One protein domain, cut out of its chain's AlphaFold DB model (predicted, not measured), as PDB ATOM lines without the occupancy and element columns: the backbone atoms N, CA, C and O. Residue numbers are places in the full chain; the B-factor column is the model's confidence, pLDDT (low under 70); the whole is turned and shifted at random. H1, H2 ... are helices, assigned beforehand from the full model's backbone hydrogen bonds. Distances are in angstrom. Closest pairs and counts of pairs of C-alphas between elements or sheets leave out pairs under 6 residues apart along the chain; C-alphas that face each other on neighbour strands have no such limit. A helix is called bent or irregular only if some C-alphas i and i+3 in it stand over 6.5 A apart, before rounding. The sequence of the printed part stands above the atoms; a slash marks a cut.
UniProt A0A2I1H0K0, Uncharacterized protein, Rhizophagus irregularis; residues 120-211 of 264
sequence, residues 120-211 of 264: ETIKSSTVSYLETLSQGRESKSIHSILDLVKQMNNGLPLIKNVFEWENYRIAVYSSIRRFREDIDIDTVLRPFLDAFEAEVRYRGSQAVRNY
ATOM      1  N   GLU A 120     128.323  77.706 129.556       95.50
ATOM      2  CA  GLU A 120     129.389  78.658 129.221       95.50
ATOM      3  C   GLU A 120     129.565  78.841 127.709       95.50
ATOM      4  O   GLU A 120     129.679  79.971 127.227       95.50
ATOM      5  N   THR A 121     129.502  77.747 126.949       96.00
ATOM      6  CA  THR A 121     129.568  77.778 125.483       96.00
ATOM      7  C   THR A 121     128.367  78.512 124.897       96.00
ATOM      8  O   THR A 121     128.537  79.432 124.101       96.00
ATOM      9  N   ILE A 122     127.148  78.156 125.318       95.44
ATOM     10  CA  ILE A 122     125.915  78.757 124.788       95.44
ATOM     11  C   ILE A 122     125.840  80.245 125.140       95.44
ATOM     12  O   ILE A 122     125.502  81.062 124.282       95.44
ATOM     13  N   LYS A 123     126.206  80.618 126.369       95.44
ATOM     14  CA  LYS A 123     126.316  82.013 126.805       95.44
ATOM     15  C   LYS A 123     127.288  82.788 125.920       95.44
ATOM     16  O   LYS A 123     126.917  83.841 125.413       95.44
ATOM     17  N   SER A 124     128.496  82.263 125.711       95.19
ATOM     18  CA  SER A 124     129.532  82.931 124.910       95.19
ATOM     19  C   SER A 124     129.081  83.138 123.463       95.19
ATOM     20  O   SER A 124     129.194  84.245 122.942       95.19
ATOM     21  N   SER A 125     128.478  82.116 122.845       93.38
ATOM     22  CA  SER A 125     127.903  82.225 121.498       93.38
ATOM     23  C   SER A 125     126.754  83.234 121.435       93.38
ATOM     24  O   SER A 125     126.670  84.006 120.484       93.38
ATOM     25  N   THR A 126     125.891  83.269 122.456       92.56
ATOM     26  CA  THR A 126     124.767  84.218 122.532       92.56
ATOM     27  C   THR A 126     125.267  85.657 122.634       92.56
ATOM     28  O   THR A 126     124.798  86.525 121.902       92.56
ATOM     29  N   VAL A 127     126.247  85.915 123.508       93.19
ATOM     30  CA  VAL A 127     126.859  87.243 123.671       93.19
ATOM     31  C   VAL A 127     127.552  87.673 122.380       93.19
ATOM     32  O   VAL A 127     127.258  88.753 121.883       93.19
ATOM     33  N   SER A 128     128.383  86.809 121.792       92.06
ATOM     34  CA  SER A 128     129.095  87.095 120.538       92.06
ATOM     35  C   SER A 128     128.141  87.421 119.381       92.06
ATOM     36  O   SER A 128     128.361  88.369 118.622       92.06
ATOM     37  N   TYR A 129     127.036  86.678 119.276       89.50
ATOM     38  CA  TYR A 129     126.004  86.931 118.274       89.50
ATOM     39  C   TYR A 129     125.319  88.290 118.485       89.50
ATOM     40  O   TYR A 129     125.203  89.080 117.548       89.50
ATOM     41  N   LEU A 130     124.911  88.596 119.719       88.19
ATOM     42  CA  LEU A 130     124.280  89.873 120.060       88.19
ATOM     43  C   LEU A 130     125.231  91.067 119.857       88.19
ATOM     44  O   LEU A 130     124.807  92.104 119.350       88.19
ATOM     45  N   GLU A 131     126.514  90.922 120.194       89.19
ATOM     46  CA  GLU A 131     127.545  91.936 119.939       89.19
ATOM     47  C   GLU A 131     127.720  92.182 118.436       89.19
ATOM     48  O   GLU A 131     127.721  93.334 117.999       89.19
ATOM     49  N   THR A 132     127.756  91.121 117.624       87.88
ATOM     50  CA  THR A 132     127.813  91.233 116.156       87.88
ATOM     51  C   THR A 132     126.594  91.975 115.601       87.88
ATOM     52  O   THR A 132     126.736  92.865 114.763       87.88
ATOM     53  N   LEU A 133     125.391  91.671 116.101       82.69
ATOM     54  CA  LEU A 133     124.179  92.390 115.697       82.69
ATOM     55  C   LEU A 133     124.205  93.871 116.116       82.69
ATOM     56  O   LEU A 133     123.704  94.717 115.375       82.69
ATOM     57  N   SER A 134     124.798  94.193 117.272       81.06
ATOM     58  CA  SER A 134     124.898  95.573 117.777       81.06
ATOM     59  C   SER A 134     125.827  96.460 116.941       81.06
ATOM     60  O   SER A 134     125.580  97.654 116.812       81.06
ATOM     61  N   GLN A 135     126.858  95.883 116.311       79.19
ATOM     62  CA  GLN A 135     127.791  96.623 115.451       79.19
ATOM     63  C   GLN A 135     127.156  97.060 114.121       79.19
ATOM     64  O   GLN A 135     127.624  98.009 113.498       79.19
ATOM     65  N   GLY A 136     126.084  96.389 113.684       63.38
ATOM     66  CA  GLY A 136     125.389  96.685 112.428       63.38
ATOM     67  C   GLY A 136     124.172  97.609 112.553       63.38
ATOM     68  O   GLY A 136     123.641  98.030 111.524       63.38
ATOM     69  N   ARG A 137     123.687  97.895 113.775       61.75
ATOM     70  CA  ARG A 137     122.499  98.728 114.051       61.75
ATOM     71  C   ARG A 137     122.590  99.364 115.444       61.75
ATOM     72  O   ARG A 137     122.758  98.641 116.424       61.75
ATOM     73  N   GLU A 138     122.332 100.670 115.572       62.81
ATOM     74  CA  GLU A 138     122.010 101.278 116.877       62.81
ATOM     75  C   GLU A 138     120.630 100.791 117.349       62.81
ATOM     76  O   GLU A 138     119.608 101.455 117.185       62.81
ATOM     77  N   SER A 139     120.585  99.589 117.918       71.62
ATOM     78  CA  SER A 139     119.374  99.039 118.515       71.62
ATOM     79  C   SER A 139     119.479  99.064 120.036       71.62
ATOM     80  O   SER A 139     120.268  98.334 120.649       71.62
ATOM     81  N   LYS A 140     118.647  99.902 120.666       76.12
ATOM     82  CA  LYS A 140     118.500  99.958 122.128       76.12
ATOM     83  C   LYS A 140     118.021  98.622 122.710       76.12
ATOM     84  O   LYS A 140     118.366  98.299 123.848       76.12
ATOM     85  N   SER A 141     117.266  97.827 121.946       80.06
ATOM     86  CA  SER A 141     116.794  96.510 122.385       80.06
ATOM     87  C   SER A 141     117.909  95.465 122.407       80.06
ATOM     88  O   SER A 141     117.984  94.723 123.383       80.06
ATOM     89  N   ILE A 142     118.843  95.458 121.444       83.25
ATOM     90  CA  ILE A 142     120.014  94.552 121.486       83.25
ATOM     91  C   ILE A 142     120.850  94.801 122.748       83.25
ATOM     92  O   ILE A 142     121.183  93.858 123.466       83.25
ATOM     93  N   HIS A 143     121.145  96.069 123.055       85.50
ATOM     94  CA  HIS A 143     121.903  96.440 124.254       85.50
ATOM     95  C   HIS A 143     121.176  96.020 125.538       85.50
ATOM     96  O   HIS A 143     121.777  95.411 126.419       85.50
ATOM     97  N   SER A 144     119.861  96.245 125.602       86.81
ATOM     98  CA  SER A 144     119.039  95.828 126.746       86.81
ATOM     99  C   SER A 144     119.041  94.305 126.946       86.81
ATOM    100  O   SER A 144     119.036  93.826 128.080       86.81
ATOM    101  N   ILE A 145     119.069  93.530 125.859       87.62
ATOM    102  CA  ILE A 145     119.158  92.068 125.919       87.62
ATOM    103  C   ILE A 145     120.549  91.611 126.375       87.62
ATOM    104  O   ILE A 145     120.642  90.718 127.218       87.62
ATOM    105  N   LEU A 146     121.622  92.217 125.861       89.69
ATOM    106  CA  LEU A 146     122.987  91.951 126.330       89.69
ATOM    107  C   LEU A 146     123.111  92.195 127.838       89.69
ATOM    108  O   LEU A 146     123.676  91.366 128.555       89.69
ATOM    109  N   ASP A 147     122.542  93.296 128.326       90.88
ATOM    110  CA  ASP A 147     122.527  93.619 129.750       90.88
ATOM    111  C   ASP A 147     121.713  92.603 130.554       90.88
ATOM    112  O   ASP A 147     122.170  92.166 131.610       90.88
ATOM    113  N   LEU A 148     120.562  92.153 130.044       90.94
ATOM    114  CA  LEU A 148     119.783  91.083 130.671       90.94
ATOM    115  C   LEU A 148     120.594  89.782 130.783       90.94
ATOM    116  O   LEU A 148     120.636  89.186 131.857       90.94
ATOM    117  N   VAL A 149     121.274  89.357 129.713       92.81
ATOM    118  CA  VAL A 149     122.128  88.152 129.716       92.81
ATOM    119  C   VAL A 149     123.241  88.277 130.761       92.81
ATOM    120  O   VAL A 149     123.464  87.349 131.545       92.81
ATOM    121  N   LYS A 150     123.907  89.437 130.832       93.44
ATOM    122  CA  LYS A 150     124.948  89.720 131.836       93.44
ATOM    123  C   LYS A 150     124.387  89.704 133.257       93.44
ATOM    124  O   LYS A 150     124.975  89.072 134.132       93.44
ATOM    125  N   GLN A 151     123.245  90.351 133.489       93.19
ATOM    126  CA  GLN A 151     122.570  90.368 134.790       93.19
ATOM    127  C   GLN A 151     122.188  88.959 135.241       93.19
ATOM    128  O   GLN A 151     122.478  88.586 136.377       93.19
ATOM    129  N   MET A 152     121.604  88.154 134.350       93.69
ATOM    130  CA  MET A 152     121.262  86.762 134.640       93.69
ATOM    131  C   MET A 152     122.507  85.949 135.000       93.69
ATOM    132  O   MET A 152     122.516  85.276 136.029       93.69
ATOM    133  N   ASN A 153     123.580  86.051 134.209       94.75
ATOM    134  CA  ASN A 153     124.838  85.358 134.491       94.75
ATOM    135  C   ASN A 153     125.435  85.761 135.849       94.75
ATOM    136  O   ASN A 153     125.874  84.899 136.604       94.75
ATOM    137  N   ASN A 154     125.430  87.053 136.173       94.38
ATOM    138  CA  ASN A 154     125.941  87.554 137.449       94.38
ATOM    139  C   ASN A 154     125.061  87.127 138.631       94.38
ATOM    140  O   ASN A 154     125.568  86.927 139.732       94.38
ATOM    141  N   GLY A 155     123.756  86.965 138.403       92.25
ATOM    142  CA  GLY A 155     122.807  86.459 139.390       92.25
ATOM    143  C   GLY A 155     122.853  84.942 139.578       92.25
ATOM    144  O   GLY A 155     122.420  84.460 140.620       92.25
ATOM    145  N   LEU A 156     123.398  84.179 138.625       92.25
ATOM    146  CA  LEU A 156     123.418  82.713 138.665       92.25
ATOM    147  C   LEU A 156     123.987  82.132 139.977       92.25
ATOM    148  O   LEU A 156     123.357  81.227 140.519       92.25
ATOM    149  N   PRO A 157     125.113  82.622 140.541       90.81
ATOM    150  CA  PRO A 157     125.632  82.119 141.816       90.81
ATOM    151  C   PRO A 157     124.727  82.404 143.024       90.81
ATOM    152  O   PRO A 157     124.896  81.771 144.062       90.81
ATOM    153  N   LEU A 158     123.799  83.360 142.912       90.06
ATOM    154  CA  LEU A 158     122.886  83.752 143.988       90.06
ATOM    155  C   LEU A 158     121.604  82.909 144.011       90.06
ATOM    156  O   LEU A 158     120.902  82.914 145.019       90.06
ATOM    157  N   ILE A 159     121.297  82.197 142.922       89.75
ATOM    158  CA  ILE A 159     120.131  81.316 142.826       89.75
ATOM    159  C   ILE A 159     120.453  80.012 143.556       89.75
ATOM    160  O   ILE A 159     121.242  79.197 143.075       89.75
ATOM    161  N   LYS A 160     119.826  79.792 144.712       82.88
ATOM    162  CA  LYS A 160     120.156  78.659 145.592       82.88
ATOM    163  C   LYS A 160     119.502  77.357 145.155       82.88
ATOM    164  O   LYS A 160     120.025  76.278 145.419       82.88
ATOM    165  N   ASN A 161     118.330  77.438 144.534       83.06
ATOM    166  CA  ASN A 161     117.564  76.266 144.135       83.06
ATOM    167  C   ASN A 161     116.632  76.567 142.952       83.06
ATOM    168  O   ASN A 161     116.399  77.712 142.563       83.06
ATOM    169  N   VAL A 162     116.068  75.503 142.380       86.75
ATOM    170  CA  VAL A 162     115.168  75.601 141.223       86.75
ATOM    171  C   VAL A 162     113.868  76.358 141.529       86.75
ATOM    172  O   VAL A 162     113.304  76.951 140.618       86.75
ATOM    173  N   PHE A 163     113.401  76.374 142.782       88.06
ATOM    174  CA  PHE A 163     112.177  77.086 143.164       88.06
ATOM    175  C   PHE A 163     112.387  78.607 143.152       88.06
ATOM    176  O   PHE A 163     111.523  79.352 142.692       88.06
ATOM    177  N   GLU A 164     113.560  79.080 143.581       88.12
ATOM    178  CA  GLU A 164     113.946  80.490 143.443       88.12
ATOM    179  C   GLU A 164     114.008  80.912 141.970       88.12
ATOM    180  O   GLU A 164     113.495  81.974 141.609       88.12
ATOM    181  N   TRP A 165     114.555  80.057 141.098       90.06
ATOM    182  CA  TRP A 165     114.523  80.305 139.656       90.06
ATOM    183  C   TRP A 165     113.108  80.337 139.095       90.06
ATOM    184  O   TRP A 165     112.811  81.227 138.309       90.06
ATOM    185  N   GLU A 166     112.217  79.426 139.489       87.38
ATOM    186  CA  GLU A 166     110.825  79.428 139.015       87.38
ATOM    187  C   GLU A 166     110.126  80.771 139.290       87.38
ATOM    188  O   GLU A 166     109.398  81.264 138.423       87.38
ATOM    189  N   ASN A 167     110.430  81.406 140.428       86.06
ATOM    190  CA  ASN A 167     109.950  82.748 140.762       86.06
ATOM    191  C   ASN A 167     110.642  83.841 139.929       86.06
ATOM    192  O   ASN A 167     109.969  84.679 139.321       86.06
ATOM    193  N   TYR A 168     111.977  83.828 139.851       86.56
ATOM    194  CA  TYR A 168     112.747  84.831 139.101       86.56
ATOM    195  C   TYR A 168     112.469  84.785 137.590       86.56
ATOM    196  O   TYR A 168     112.407  85.817 136.917       86.56
ATOM    197  N   ARG A 169     112.205  83.591 137.054       88.19
ATOM    198  CA  ARG A 169     111.890  83.344 135.649       88.19
ATOM    199  C   ARG A 169     110.707  84.183 135.177       88.19
ATOM    200  O   ARG A 169     110.733  84.680 134.057       88.19
ATOM    201  N   ILE A 170     109.685  84.387 136.008       85.88
ATOM    202  CA  ILE A 170     108.519  85.205 135.636       85.88
ATOM    203  C   ILE A 170     108.959  86.636 135.296       85.88
ATOM    204  O   ILE A 170     108.560  87.172 134.259       85.88
ATOM    205  N   ALA A 171     109.834  87.222 136.119       86.69
ATOM    206  CA  ALA A 171     110.384  88.552 135.878       86.69
ATOM    207  C   ALA A 171     111.224  88.586 134.591       86.69
ATOM    208  O   ALA A 171     111.001  89.454 133.748       86.69
ATOM    209  N   VAL A 172     112.100  87.597 134.379       87.12
ATOM    210  CA  VAL A 172     112.915  87.482 133.156       87.12
ATOM    211  C   VAL A 172     112.037  87.439 131.904       87.12
ATOM    212  O   VAL A 172     112.201  88.256 131.001       87.12
ATOM    213  N   TYR A 173     111.049  86.541 131.857       85.06
ATOM    214  CA  TYR A 173     110.161  86.416 130.699       85.06
ATOM    215  C   TYR A 173     109.306  87.672 130.480       85.06
ATOM    216  O   TYR A 173     109.000  88.010 129.335       85.06
ATOM    217  N   SER A 174     108.941  88.389 131.548       85.06
ATOM    218  CA  SER A 174     108.236  89.668 131.432       85.06
ATOM    219  C   SER A 174     109.104  90.756 130.791       85.06
ATOM    220  O   SER A 174     108.611  91.487 129.933       85.06
ATOM    221  N   SER A 175     110.397  90.815 131.131       83.38
ATOM    222  CA  SER A 175     111.362  91.722 130.500       83.38
ATOM    223  C   SER A 175     111.553  91.373 129.030       83.38
ATOM    224  O   SER A 175     111.473  92.247 128.176       83.38
ATOM    225  N   ILE A 176     111.696  90.083 128.720       82.69
ATOM    226  CA  ILE A 176     111.885  89.581 127.355       82.69
ATOM    227  C   ILE A 176     110.710  89.936 126.440       82.69
ATOM    228  O   ILE A 176     110.917  90.336 125.297       82.69
ATOM    229  N   ARG A 177     109.465  89.852 126.929       80.69
ATOM    230  CA  ARG A 177     108.279  90.231 126.139       80.69
ATOM    231  C   ARG A 177     108.332  91.667 125.615       80.69
ATOM    232  O   ARG A 177     107.764  91.918 124.561       80.69
ATOM    233  N   ARG A 178     109.025  92.576 126.308       78.94
ATOM    234  CA  ARG A 178     109.166  93.982 125.899       78.94
ATOM    235  C   ARG A 178     110.058  94.171 124.671       78.94
ATOM    236  O   ARG A 178     110.030  95.245 124.092       78.94
ATOM    237  N   PHE A 179     110.829  93.156 124.280       74.50
ATOM    238  CA  PHE A 179     111.792  93.243 123.176       74.50
ATOM    239  C   PHE A 179     111.352  92.474 121.916       74.50
ATOM    240  O   PHE A 179     112.112  92.395 120.956       74.50
ATOM    241  N   ARG A 180     110.154  91.859 121.922       68.19
ATOM    242  CA  ARG A 180     109.700  90.912 120.878       68.19
ATOM    243  C   ARG A 180     109.533  91.524 119.485       68.19
ATOM    244  O   ARG A 180     109.476  90.773 118.522       68.19
ATOM    245  N   GLU A 181     109.428  92.844 119.384       67.56
ATOM    246  CA  GLU A 181     109.192  93.537 118.112       67.56
ATOM    247  C   GLU A 181     110.478  93.740 117.291       67.56
ATOM    248  O   GLU A 181     110.399  93.875 116.072       67.56
ATOM    249  N   ASP A 182     111.659  93.686 117.920       64.94
ATOM    250  CA  ASP A 182     112.924  94.080 117.278       64.94
ATOM    251  C   ASP A 182     113.848  92.909 116.908       64.94
ATOM    252  O   ASP A 182     114.721  93.046 116.046       64.94
ATOM    253  N   ILE A 183     113.716  91.772 117.596       67.88
ATOM    254  CA  ILE A 183     114.614  90.614 117.493       67.88
ATOM    255  C   ILE A 183     113.774  89.344 117.576       67.88
ATOM    256  O   ILE A 183     112.851  89.256 118.388       67.88
ATOM    257  N   ASP A 184     114.143  88.325 116.795       74.62
ATOM    258  CA  ASP A 184     113.638  86.970 117.005       74.62
ATOM    259  C   ASP A 184     114.232  86.386 118.296       74.62
ATOM    260  O   ASP A 184     115.240  85.677 118.327       74.62
ATOM    261  N   ILE A 185     113.594  86.749 119.400       69.50
ATOM    262  CA  ILE A 185     113.924  86.307 120.749       69.50
ATOM    263  C   ILE A 185     113.904  84.787 120.859       69.50
ATOM    264  O   ILE A 185     114.703  84.222 121.610       69.50
ATOM    265  N   ASP A 186     112.993  84.130 120.143       69.88
ATOM    266  CA  ASP A 186     112.837  82.686 120.226       69.88
ATOM    267  C   ASP A 186     114.022  81.975 119.552       69.88
ATOM    268  O   ASP A 186     114.426  80.912 120.012       69.88
ATOM    269  N   THR A 187     114.677  82.592 118.566       75.12
ATOM    270  CA  THR A 187     115.928  82.065 117.993       75.12
ATOM    271  C   THR A 187     117.164  82.432 118.824       75.12
ATOM    272  O   THR A 187     118.071  81.614 118.984       75.12
ATOM    273  N   VAL A 188     117.218  83.644 119.385       77.50
ATOM    274  CA  VAL A 188     118.447  84.174 120.012       77.50
ATOM    275  C   VAL A 188     118.538  83.872 121.504       77.50
ATOM    276  O   VAL A 188     119.574  83.432 121.996       77.50
ATOM    277  N   LEU A 189     117.459  84.115 122.249       86.69
ATOM    278  CA  LEU A 189     117.459  83.988 123.705       86.69
ATOM    279  C   LEU A 189     117.005  82.617 124.175       86.69
ATOM    280  O   LEU A 189     117.418  82.199 125.254       86.69
ATOM    281  N   ARG A 190     116.188  81.897 123.402       88.62
ATOM    282  CA  ARG A 190     115.695  80.588 123.838       88.62
ATOM    283  C   ARG A 190     116.817  79.597 124.165       88.62
ATOM    284  O   ARG A 190     116.758  79.042 125.264       88.62
ATOM    285  N   PRO A 191     117.859  79.420 123.323       91.75
ATOM    286  CA  PRO A 191     118.953  78.508 123.651       91.75
ATOM    287  C   PRO A 191     119.676  78.915 124.939       91.75
ATOM    288  O   PRO A 191     119.980  78.062 125.773       91.75
ATOM    289  N   PHE A 192     119.898  80.219 125.140       93.31
ATOM    290  CA  PHE A 192     120.495  80.748 126.365       93.31
ATOM    291  C   PHE A 192     119.627  80.485 127.598       93.31
ATOM    292  O   PHE A 192     120.143  80.006 128.604       93.31
ATOM    293  N   LEU A 193     118.321  80.757 127.533       92.25
ATOM    294  CA  LEU A 193     117.397  80.537 128.649       92.25
ATOM    295  C   LEU A 193     117.293  79.058 129.020       92.25
ATOM    296  O   LEU A 193     117.289  78.729 130.205       92.25
ATOM    297  N   ASP A 194     117.227  78.174 128.024       92.31
ATOM    298  CA  ASP A 194     117.176  76.730 128.250       92.31
ATOM    299  C   ASP A 194     118.493  76.236 128.880       92.31
ATOM    300  O   ASP A 194     118.467  75.464 129.842       92.31
ATOM    301  N   ALA A 195     119.643  76.740 128.415       94.81
ATOM    302  CA  ALA A 195     120.950  76.438 128.999       94.81
ATOM    303  C   ALA A 195     121.112  76.995 130.423       94.81
ATOM    304  O   ALA A 195     121.644  76.308 131.294       94.81
ATOM    305  N   PHE A 196     120.626  78.211 130.676       94.62
ATOM    306  CA  PHE A 196     120.626  78.841 131.996       94.62
ATOM    307  C   PHE A 196     119.757  78.054 132.983       94.62
ATOM    308  O   PHE A 196     120.197  77.729 134.083       94.62
ATOM    309  N   GLU A 197     118.537  77.682 132.583       93.31
ATOM    310  CA  GLU A 197     117.646  76.857 133.403       93.31
ATOM    311  C   GLU A 197     118.255  75.472 133.687       93.31
ATOM    312  O   GLU A 197     118.106  74.944 134.793       93.31
ATOM    313  N   ALA A 198     118.951  74.876 132.714       93.75
ATOM    314  CA  ALA A 198     119.672  73.621 132.908       93.75
ATOM    315  C   ALA A 198     120.843  73.769 133.899       93.75
ATOM    316  O   ALA A 198     121.002  72.921 134.775       93.75
ATOM    317  N   GLU A 199     121.602  74.863 133.826       95.38
ATOM    318  CA  GLU A 199     122.713  75.148 134.741       95.38
ATOM    319  C   GLU A 199     122.240  75.404 136.178       95.38
ATOM    320  O   GLU A 199     122.801  74.844 137.120       95.38
ATOM    321  N   VAL A 200     121.162  76.176 136.362       94.69
ATOM    322  CA  VAL A 200     120.522  76.358 137.678       94.69
ATOM    323  C   VAL A 200     120.132  75.009 138.278       94.69
ATOM    324  O   VAL A 200     120.389  74.743 139.453       94.69
ATOM    325  N   ARG A 201     119.506  74.139 137.479       93.44
ATOM    326  CA  ARG A 201     119.098  72.801 137.924       93.44
ATOM    327  C   ARG A 201     120.286  71.929 138.298       93.44
ATOM    328  O   ARG A 201     120.237  71.277 139.339       93.44
ATOM    329  N   TYR A 202     121.335  71.928 137.478       94.62
ATOM    330  CA  TYR A 202     122.563  71.192 137.751       94.62
ATOM    331  C   TYR A 202     123.173  71.633 139.082       94.62
ATOM    332  O   TYR A 202     123.285  70.814 139.995       94.62
ATOM    333  N   ARG A 203     123.455  72.931 139.243       94.06
ATOM    334  CA  ARG A 203     124.003  73.500 140.484       94.06
ATOM    335  C   ARG A 203     123.131  73.195 141.694       94.06
ATOM    336  O   ARG A 203     123.640  72.734 142.712       94.06
ATOM    337  N   GLY A 204     121.818  73.375 141.551       93.75
ATOM    338  CA  GLY A 204     120.846  73.032 142.584       93.75
ATOM    339  C   GLY A 204     120.918  71.556 142.982       93.75
ATOM    340  O   GLY A 204     120.935  71.255 144.169       93.75
ATOM    341  N   SER A 205     121.027  70.630 142.024       94.44
ATOM    342  CA  SER A 205     121.160  69.200 142.344       94.44
ATOM    343  C   SER A 205     122.474  68.840 143.023       94.44
ATOM    344  O   SER A 205     122.463  67.990 143.904       94.44
ATOM    345  N   GLN A 206     123.583  69.499 142.676       94.56
ATOM    346  CA  GLN A 206     124.857  69.289 143.372       94.56
ATOM    347  C   GLN A 206     124.778  69.791 144.817       94.56
ATOM    348  O   GLN A 206     125.185  69.089 145.736       94.56
ATOM    349  N   ALA A 207     124.172  70.962 145.035       94.38
ATOM    350  CA  ALA A 207     123.945  71.488 146.379       94.38
ATOM    351  C   ALA A 207     123.045  70.560 147.216       94.38
ATOM    352  O   ALA A 207     123.363  70.274 148.368       94.38
ATOM    353  N   VAL A 208     121.959  70.042 146.629       95.38
ATOM    354  CA  VAL A 208     121.081  69.059 147.288       95.38
ATOM    355  C   VAL A 208     121.838  67.764 147.581       95.38
ATOM    356  O   VAL A 208     121.746  67.268 148.697       95.38
ATOM    357  N   ARG A 209     122.609  67.225 146.627       96.19
ATOM    358  CA  ARG A 209     123.417  66.014 146.835       96.19
ATOM    359  C   ARG A 209     124.372  66.185 148.013       96.19
ATOM    360  O   ARG A 209     124.359  65.354 148.915       96.19
ATOM    361  N   ASN A 210     125.143  67.270 148.031       95.25
ATOM    362  CA  ASN A 210     126.096  67.541 149.106       95.25
ATOM    363  C   ASN A 210     125.382  67.701 150.448       95.25
ATOM    364  O   ASN A 210     125.808  67.109 151.431       95.25
ATOM    365  N   TYR A 211     124.245  68.404 150.477       95.31
ATOM    366  CA  TYR A 211     123.417  68.492 151.679       95.31
ATOM    367  C   TYR A 211     122.998  67.101 152.177       95.31
ATOM    368  O   TYR A 211     123.164  66.798 153.352       95.31
TER     369      TYR A 211
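AT A GLANCE: This is residues 120 to 211 of the 264 residues of an uncharacterized protein of Rhizophagus irregularis (UniProt A0A2I1H0K0). Four helices run lengthwise in an up-and-down bundle, with H2 and H4 lying between H1 on one side and H3 on the other. H4 is the longest, and its last residues reach beyond the ends of the other three. The printed part has 92 residues with four named helices, H1, H2, H3 and H4 along the chain, and no named strand; the class is all helix. It is compact, with a radius of gyration of the C-alphas of 14.0 A, but elongated, spanning 48 by 25 by 19 A.

IN THESE COORDINATES: Find C-alpha 120 at (129.389, 78.658, 129.221); from there H1 runs 25.0 A through residues 120 to 136. H2, residues 140 to 158, covers 27.6 A and is only just irregular: C-alphas 154 and 157 are 7.0 A apart. H3, residues 162 to 177, covers 22.1 A with a kink of 31 degrees near residue 169. H4, residues 185 to 211, runs 36.9 A to C-alpha 211 at (123.417, 68.492, 151.679); it too is only just irregular, with C-alphas 188 and 191 6.8 A apart.

HOW THE PARTS SIT: H1 and H2 form a helical hairpin at a shallow tilt of 20 degrees; H2 touches H1 with residues 142 to 149 alone, and the closest C-alphas, of Ser 134 and Ile 142, are 6.2 A apart. Residues 122 to 126 of H1 touch residues 188 to 195 of H4, closest at the C-alphas of Lys 123 and Phe 192, 6.0 A. H3 and H4 form the other hairpin, at 13 degrees, with the C-alphas of Val 162 and Arg 201 closest at 5.8 A. H2 is close to but not clearly touching H4, running the same way, with the C-alphas of Leu 156 and Val 200 closest at 7.1 A. H2 is likewise close to H3 but not clearly touching it, the closest C-alphas being those of Ile 145 and Ile 176, 7.8 A; H1 and H3 are apart. Of the O i to N i+4 pairs, 12 of 13 are within hydrogen-bond range in H1, 13 of 15 in H2, 10 of 12 in H3 and 20 of 23 in H4.

THE WHOLE: The farthest C-alphas, of Gly 136 and Tyr 211, are 48.4 A apart. The printed part has no cut and no long link. Look for pLDDT under 70 at residues 136 to 138, 180 to 183 and 185 to 186; the mean of the printed part is 86.7.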